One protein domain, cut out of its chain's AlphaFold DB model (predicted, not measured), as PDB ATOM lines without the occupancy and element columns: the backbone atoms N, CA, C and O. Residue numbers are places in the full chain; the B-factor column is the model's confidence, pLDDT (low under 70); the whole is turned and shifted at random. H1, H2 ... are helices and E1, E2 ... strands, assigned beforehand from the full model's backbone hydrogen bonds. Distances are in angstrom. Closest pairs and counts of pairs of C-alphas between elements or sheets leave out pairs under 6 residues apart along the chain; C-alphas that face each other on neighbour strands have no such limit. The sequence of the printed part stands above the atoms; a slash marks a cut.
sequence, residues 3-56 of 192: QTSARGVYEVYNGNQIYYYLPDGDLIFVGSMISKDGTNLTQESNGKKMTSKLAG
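What this domain is: This is residues 3 to 56 of the 192 residues of the protein "DsbC family protein" of Smithella sp (UniProt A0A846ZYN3). A small antiparallel sheet, E1, E2, E3, is grazed by the first turns of one helix, H1, whose far part sticks out with residues 50 to 56. The sheet is a meander, each strand the antiparallel neighbour of the one before, in the order E1 - E2 - E3. The printed part has 54 residues, with three named strands and one named helix in the order E1, E2, E3, H1 along the chain; the class is mixed, helices and strands, with 28 residues in named elements. The whole is only just loose, close to compact, with a radius of gyration of the C-alphas of 12.1 A and spans of 40 by 27 by 16 A.

Where its parts are: E1, residues 10 to 13, begins at C-alpha 10 (-15.344, 47.157, -3.821) and is 9.9 A long. E2, residues 18 to 22, is 13.4 A. E3, residues 27 to 30, is 10.0 A. H1, residues 41 to 55, is 21.3 A and ends at C-alpha 55 (-37.533, 61.656, 0.392).

How they stand to each other: Hairpin E1 and E2 has N 12 and O 19 within hydrogen-bond range, 2.8 A; hairpin E2 and E3 has N 29 and O 20, 2.8 A. E1 and E3 are apart. H1 only grazes the sheet with residues 42 to 46; the closest C-alphas of E2 and H1, Ile 18 and Thr 42, are 7.1 A apart. In H1, 9 of 11 O i to N i+4 pairs are within range.

The domain as a whole: The C-alphas farthest apart, Gly 25 and Gly 56, are 39.6 A apart. The printed part has no cut, no link is long, and no printed residue is under 70 in pLDDT.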
ATOM      1  N   GLN A   3     -15.964  51.515  -5.722       91.00
ATOM      2  CA  GLN A   3     -14.710  51.397  -4.976       91.00
ATOM      3  C   GLN A   3     -14.853  52.015  -3.575       91.00
ATOM      4  O   GLN A   3     -15.396  53.111  -3.435       91.00
ATOM      5  N   THR A   4     -14.383  51.308  -2.545       91.19
ATOM      6  CA  THR A   4     -14.364  51.819  -1.166       91.19
ATOM      7  C   THR A   4     -13.110  52.661  -0.902       91.19
ATOM      8  O   THR A   4     -12.204  52.736  -1.733       91.19
ATOM      9  N   SER A   5     -13.027  53.287   0.275       88.81
ATOM     10  CA  SER A   5     -11.796  53.953   0.726       88.81
ATOM     11  C   SER A   5     -10.641  52.967   0.954       88.81
ATOM     12  O   SER A   5      -9.477  53.355   0.850       88.81
ATOM     13  N   ALA A   6     -10.937  51.684   1.203       89.25
ATOM     14  CA  ALA A   6      -9.950  50.614   1.171       89.25
ATOM     15  C   ALA A   6      -9.617  50.268  -0.290       89.25
ATOM     16  O   ALA A   6     -10.419  49.684  -1.022       89.25
ATOM     17  N   ARG A   7      -8.414  50.652  -0.735       91.69
ATOM     18  CA  ARG A   7      -7.948  50.414  -2.110       91.69
ATOM     19  C   ARG A   7      -8.030  48.919  -2.455       91.69
ATOM     20  O   ARG A   7      -7.588  48.086  -1.675       91.69
ATOM     21  N   GLY A   8      -8.585  48.606  -3.626       92.69
ATOM     22  CA  GLY A   8      -8.783  47.229  -4.102       92.69
ATOM     23  C   GLY A   8     -10.056  46.552  -3.581       92.69
ATOM     24  O   GLY A   8     -10.454  45.529  -4.123       92.69
ATOM     25  N   VAL A   9     -10.742  47.134  -2.591       95.12
ATOM     26  CA  VAL A   9     -11.996  46.594  -2.050       95.12
ATOM     27  C   VAL A   9     -13.188  47.355  -2.626       95.12
ATOM     28  O   VAL A   9     -13.257  48.588  -2.556       95.12
ATOM     29  N   TYR A  10     -14.156  46.617  -3.164       95.38
ATOM     30  CA  TYR A  10     -15.344  47.157  -3.821       95.38
ATOM     31  C   TYR A  10     -16.607  46.846  -3.032       95.38
ATOM     32  O   TYR A  10     -16.839  45.715  -2.621       95.38
ATOM     33  N   GLU A  11     -17.465  47.848  -2.898       94.44
ATOM     34  CA  GLU A  11     -18.828  47.695  -2.427       94.44
ATOM     35  C   GLU A  11     -19.707  47.062  -3.515       94.44
ATOM     36  O   GLU A  11     -19.798  47.559  -4.649       94.44
ATOM     37  N   VAL A  12     -20.412  45.996  -3.145       93.19
ATOM     38  CA  VAL A  12     -21.434  45.335  -3.957       93.19
ATOM     39  C   VAL A  12     -22.755  45.381  -3.200       93.19
ATOM     40  O   VAL A  12     -22.860  44.881  -2.084       93.19
ATOM     41  N   TYR A  13     -23.778  45.980  -3.805       87.50
ATOM     42  CA  TYR A  13     -25.115  46.059  -3.223       87.50
ATOM     43  C   TYR A  13     -26.062  45.126  -3.970       87.50
ATOM     44  O   TYR A  13     -26.239  45.282  -5.176       87.50
ATOM     45  N   ASN A  14     -26.688  44.188  -3.259       82.88
ATOM     46  CA  ASN A  14     -27.625  43.220  -3.847       82.88
ATOM     47  C   ASN A  14     -29.107  43.576  -3.610       82.88
ATOM     48  O   ASN A  14     -29.971  42.714  -3.719       82.88
ATOM     49  N   GLY A  15     -29.407  44.819  -3.220       75.12
ATOM     50  CA  GLY A  15     -30.758  45.263  -2.856       75.12
ATOM     51  C   GLY A  15     -31.041  45.200  -1.355       75.12
ATOM     52  O   GLY A  15     -31.643  46.126  -0.809       75.12
ATOM     53  N   ASN A  16     -30.515  44.196  -0.654       71.69
ATOM     54  CA  ASN A  16     -30.794  43.997   0.769       71.69
ATOM     55  C   ASN A  16     -29.562  44.024   1.659       71.69
ATOM     56  O   ASN A  16     -29.733  44.057   2.867       71.69
ATOM     57  N   GLN A  17     -28.347  44.014   1.119       81.81
ATOM     58  CA  GLN A  17     -27.116  44.034   1.896       81.81
ATOM     59  C   GLN A  17     -25.951  44.565   1.057       81.81
ATOM     60  O   GLN A  17     -25.960  44.510  -0.175       81.81
ATOM     61  N   ILE A  18     -24.969  45.132   1.754       90.44
ATOM     62  CA  ILE A  18     -23.679  45.510   1.193       90.44
ATOM     63  C   ILE A  18     -22.693  44.380   1.494       90.44
ATOM     64  O   ILE A  18     -22.568  43.955   2.643       90.44
ATOM     65  N   TYR A  19     -22.004  43.926   0.454       94.12
ATOM     66  CA  TYR A  19     -20.877  43.002   0.506       94.12
ATOM     67  C   TYR A  19     -19.628  43.729   0.033       94.12
ATOM     68  O   TYR A  19     -19.714  44.701  -0.726       94.12
ATOM     69  N   TYR A  20     -18.474  43.222   0.443       96.06
ATOM     70  CA  TYR A  20     -17.191  43.740   0.000       96.06
ATOM     71  C   TYR A  20     -16.462  42.683  -0.805       96.06
ATOM     72  O   TYR A  20     -16.233  41.591  -0.302       96.06
ATOM     73  N   TYR A  21     -16.103  43.006  -2.040       96.56
ATOM     74  CA  TYR A  21     -15.367  42.111  -2.923       96.56
ATOM     75  C   TYR A  21     -13.934  42.611  -3.106       96.56
ATOM     76  O   TYR A  21     -13.729  43.790  -3.413       96.56
ATOM     77  N   LEU A  22     -12.962  41.722  -2.906       96.69
ATOM     78  CA  LEU A  22     -11.542  41.954  -3.163       96.69
ATOM     79  C   LEU A  22     -11.107  41.070  -4.346       96.69
ATOM     80  O   LEU A  22     -10.916  39.869  -4.146       96.69
ATOM     81  N   PRO A  23     -10.932  41.640  -5.554       96.00
ATOM     82  CA  PRO A  23     -10.625  40.872  -6.758       96.00
ATOM     83  C   PRO A  23      -9.305  40.102  -6.683       96.00
ATOM     84  O   PRO A  23      -9.254  38.954  -7.106       96.00
ATOM     85  N   ASP A  24      -8.259  40.704  -6.107       93.75
ATOM     86  CA  ASP A  24      -6.904  40.127  -6.090       93.75
ATOM     87  C   ASP A  24      -6.819  38.789  -5.336       93.75
ATOM     88  O   ASP A  24      -5.918  37.994  -5.588       93.75
ATOM     89  N   GLY A  25      -7.748  38.540  -4.409       93.25
ATOM     90  CA  GLY A  25      -7.832  37.291  -3.650       93.25
ATOM     91  C   GLY A  25      -9.078  36.457  -3.939       93.25
ATOM     92  O   GLY A  25      -9.237  35.420  -3.308       93.25
ATOM     93  N   ASP A  26      -9.963  36.921  -4.828       95.44
ATOM     94  CA  ASP A  26     -11.303  36.354  -5.050       95.44
ATOM     95  C   ASP A  26     -12.089  36.138  -3.735       95.44
ATOM     96  O   ASP A  26     -12.640  35.074  -3.453       95.44
ATOM     97  N   LEU A  27     -12.093  37.162  -2.868       96.81
ATOM     98  CA  LEU A  27     -12.706  37.102  -1.536       96.81
ATOM     99  C   LEU A  27     -13.938  38.000  -1.427       96.81
ATOM    100  O   LEU A  27     -13.944  39.143  -1.893       96.81
ATOM    101  N   ILE A  28     -14.949  37.507  -0.706       95.56
ATOM    102  CA  ILE A  28     -16.116  38.281  -0.276       95.56
ATOM    103  C   ILE A  28     -16.086  38.433   1.245       95.56
ATOM    104  O   ILE A  28     -16.076  37.444   1.976       95.56
ATOM    105  N   PHE A  29     -16.148  39.673   1.728       94.75
ATOM    106  CA  PHE A  29     -16.340  39.985   3.140       94.75
ATOM    107  C   PHE A  29     -17.784  40.397   3.411       94.75
ATOM    108  O   PHE A  29     -18.399  41.163   2.660       94.75
ATOM    109  N   VAL A  30     -18.301  39.911   4.535       93.00
ATOM    110  CA  VAL A  30     -19.648  40.190   5.027       93.00
ATOM    111  C   VAL A  30     -19.525  40.877   6.380       93.00
ATOM    112  O   VAL A  30     -18.909  40.335   7.293       93.00
ATOM    113  N   GLY A  31     -20.103  42.070   6.521       90.38
ATOM    114  CA  GLY A  31     -20.064  42.818   7.777       90.38
ATOM    115  C   GLY A  31     -20.068  44.325   7.565       90.38
ATOM    116  O   GLY A  31     -20.475  44.809   6.509       90.38
ATOM    117  N   SER A  32     -19.623  45.057   8.589       92.12
ATOM    118  CA  SER A  32     -19.426  46.507   8.508       92.12
ATOM    119  C   SER A  32     -17.959  46.848   8.256       92.12
ATOM    120  O   SER A  32     -17.071  46.281   8.886       92.12
ATOM    121  N   MET A  33     -17.714  47.808   7.368       93.50
ATOM    122  CA  MET A  33     -16.419  48.442   7.166       93.50
ATOM    123  C   MET A  33     -16.361  49.698   8.036       93.50
ATOM    124  O   MET A  33     -17.077  50.667   7.786       93.50
ATOM    125  N   ILE A  34     -15.515  49.653   9.062       93.38
ATOM    126  CA  ILE A  34     -15.310  50.750  10.009       93.38
ATOM    127  C   ILE A  34     -13.888  51.271   9.812       93.38
ATOM    128  O   ILE A  34     -12.935  50.488   9.822       93.38
ATOM    129  N   SER A  35     -13.736  52.572   9.585       91.88
ATOM    130  CA  SER A  35     -12.422  53.204   9.450       91.88
ATOM    131  C   SER A  35     -11.750  53.413  10.811       91.88
ATOM    132  O   SER A  35     -12.349  53.242  11.870       91.88
ATOM    133  N   LYS A  36     -10.458  53.759  10.792       92.50
ATOM    134  CA  LYS A  36      -9.622  53.883  12.000       92.50
ATOM    135  C   LYS A  36     -10.147  54.910  13.015       92.50
ATOM    136  O   LYS A  36      -9.912  54.761  14.208       92.50
ATOM    137  N   ASP A  37     -10.824  55.943  12.540       92.88
ATOM    138  CA  ASP A  37     -11.487  56.986  13.329       92.88
ATOM    139  C   ASP A  37     -12.852  56.551  13.900       92.88
ATOM    140  O   ASP A  37     -13.488  57.322  14.610       92.88
ATOM    141  N   GLY A  38     -13.294  55.320  13.625       87.56
ATOM    142  CA  GLY A  38     -14.559  54.766  14.107       87.56
ATOM    143  C   GLY A  38     -15.749  55.000  13.173       87.56
ATOM    144  O   GLY A  38     -16.852  54.550  13.485       87.56
ATOM    145  N   THR A  39     -15.553  55.649  12.022       88.44
ATOM    146  CA  THR A  39     -16.642  55.923  11.074       88.44
ATOM    147  C   THR A  39     -17.117  54.637  10.395       88.44
ATOM    148  O   THR A  39     -16.335  53.897   9.795       88.44
ATOM    149  N   ASN A  40     -18.421  54.350  10.471       90.56
ATOM    150  CA  ASN A  40     -19.021  53.173   9.842       90.56
ATOM    151  C   ASN A  40     -19.436  53.476   8.391       90.56
ATOM    152  O   ASN A  40     -20.547  53.930   8.114       90.56
ATOM    153  N   LEU A  41     -18.550  53.165   7.446       91.25
ATOM    154  CA  LEU A  41     -18.737  53.438   6.016       91.25
ATOM    155  C   LEU A  41     -19.909  52.647   5.412       91.25
ATOM    156  O   LEU A  41     -20.585  53.116   4.493       91.25
ATOM    157  N   THR A  42     -20.192  51.454   5.940       91.38
ATOM    158  CA  THR A  42     -21.365  50.660   5.541       91.38
ATOM    159  C   THR A  42     -22.657  51.364   5.927       91.38
ATOM    160  O   THR A  42     -23.614  51.386   5.150       91.38
ATOM    161  N   GLN A  43     -22.701  51.938   7.130       87.88
ATOM    162  CA  GLN A  43     -23.854  52.681   7.622       87.88
ATOM    163  C   GLN A  43     -24.085  53.944   6.788       87.88
ATOM    164  O   GLN A  43     -25.216  54.173   6.363       87.88
ATOM    165  N   GLU A  44     -23.033  54.700   6.467       88.25
ATOM    166  CA  GLU A  44     -23.138  55.879   5.598       88.25
ATOM    167  C   GLU A  44     -23.665  55.533   4.200       88.25
ATOM    168  O   GLU A  44     -24.547  56.215   3.672       88.25
ATOM    169  N   SER A  45     -23.148  54.462   3.592       89.75
ATOM    170  CA  SER A  45     -23.592  54.017   2.268       89.75
ATOM    171  C   SER A  45     -25.057  53.572   2.278       89.75
ATOM    172  O   SER A  45     -25.843  53.983   1.418       89.75
ATOM    173  N   ASN A  46     -25.467  52.800   3.292       88.38
ATOM    174  CA  ASN A  46     -26.874  52.444   3.483       88.38
ATOM    175  C   ASN A  46     -27.745  53.692   3.686       88.38
ATOM    176  O   ASN A  46     -28.789  53.805   3.045       88.38
ATOM    177  N   GLY A  47     -27.302  54.646   4.511       88.06
ATOM    178  CA  GLY A  47     -27.999  55.909   4.761       88.06
ATOM    179  C   GLY A  47     -28.232  56.702   3.476       88.06
ATOM    180  O   GLY A  47     -29.369  57.056   3.182       88.06
ATOM    181  N   LYS A  48     -27.199  56.872   2.638       87.62
ATOM    182  CA  LYS A  48     -27.310  57.545   1.328       87.62
ATOM    183  C   LYS A  48     -28.341  56.875   0.417       87.62
ATOM    184  O   LYS A  48     -29.148  57.559  -0.215       87.62
ATOM    185  N   LYS A  49     -28.352  55.538   0.366       87.12
ATOM    186  CA  LYS A  49     -29.347  54.778  -0.412       87.12
ATOM    187  C   LYS A  49     -30.760  54.983   0.153       87.12
ATOM    188  O   LYS A  49     -31.693  55.193  -0.622       87.12
ATOM    189  N   MET A  50     -30.919  54.977   1.478       90.81
ATOM    190  CA  MET A  50     -32.202  55.193   2.160       90.81
ATOM    191  C   MET A  50     -32.741  56.616   1.989       90.81
ATOM    192  O   MET A  50     -33.938  56.762   1.761       90.81
ATOM    193  N   THR A  51     -31.891  57.648   2.037       92.25
ATOM    194  CA  THR A  51     -32.294  59.061   1.908       92.25
ATOM    195  C   THR A  51     -33.153  59.298   0.668       92.25
ATOM    196  O   THR A  51     -34.197  59.934   0.764       92.25
ATOM    197  N   SER A  52     -32.752  58.749  -0.484       88.25
ATOM    198  CA  SER A  52     -33.504  58.905  -1.738       88.25
ATOM    199  C   SER A  52     -34.909  58.295  -1.673       88.25
ATOM    200  O   SER A  52     -35.872  58.889  -2.151       88.25
ATOM    201  N   LYS A  53     -35.039  57.132  -1.029       91.62
ATOM    202  CA  LYS A  53     -36.313  56.429  -0.861       91.62
ATOM    203  C   LYS A  53     -37.214  57.133   0.151       91.62
ATOM    204  O   LYS A  53     -38.415  57.236  -0.070       91.62
ATOM    205  N   LEU A  54     -36.630  57.625   1.243       93.69
ATOM    206  CA  LEU A  54     -37.335  58.342   2.308       93.69
ATOM    207  C   LEU A  54     -37.843  59.706   1.847       93.69
ATOM    208  O   LEU A  54     -38.947  60.088   2.215       93.69
ATOM    209  N   ALA A  55     -37.092  60.399   0.990       91.94
ATOM    210  CA  ALA A  55     -37.533  61.656   0.392       91.94
ATOM    211  C   ALA A  55     -38.818  61.505  -0.447       91.94
ATOM    212  O   ALA A  55     -39.587  62.455  -0.559       91.94
ATOM    213  N   GLY A  56     -39.055  60.321  -1.026       91.44
ATOM    214  CA  GLY A  56     -40.251  60.001  -1.814       91.44
ATOM    215  C   GLY A  56     -41.324  59.206  -1.063       91.44
ATOM    216  O   GLY A  56     -42.283  58.750  -1.684       91.44
TER     217      GLY A  56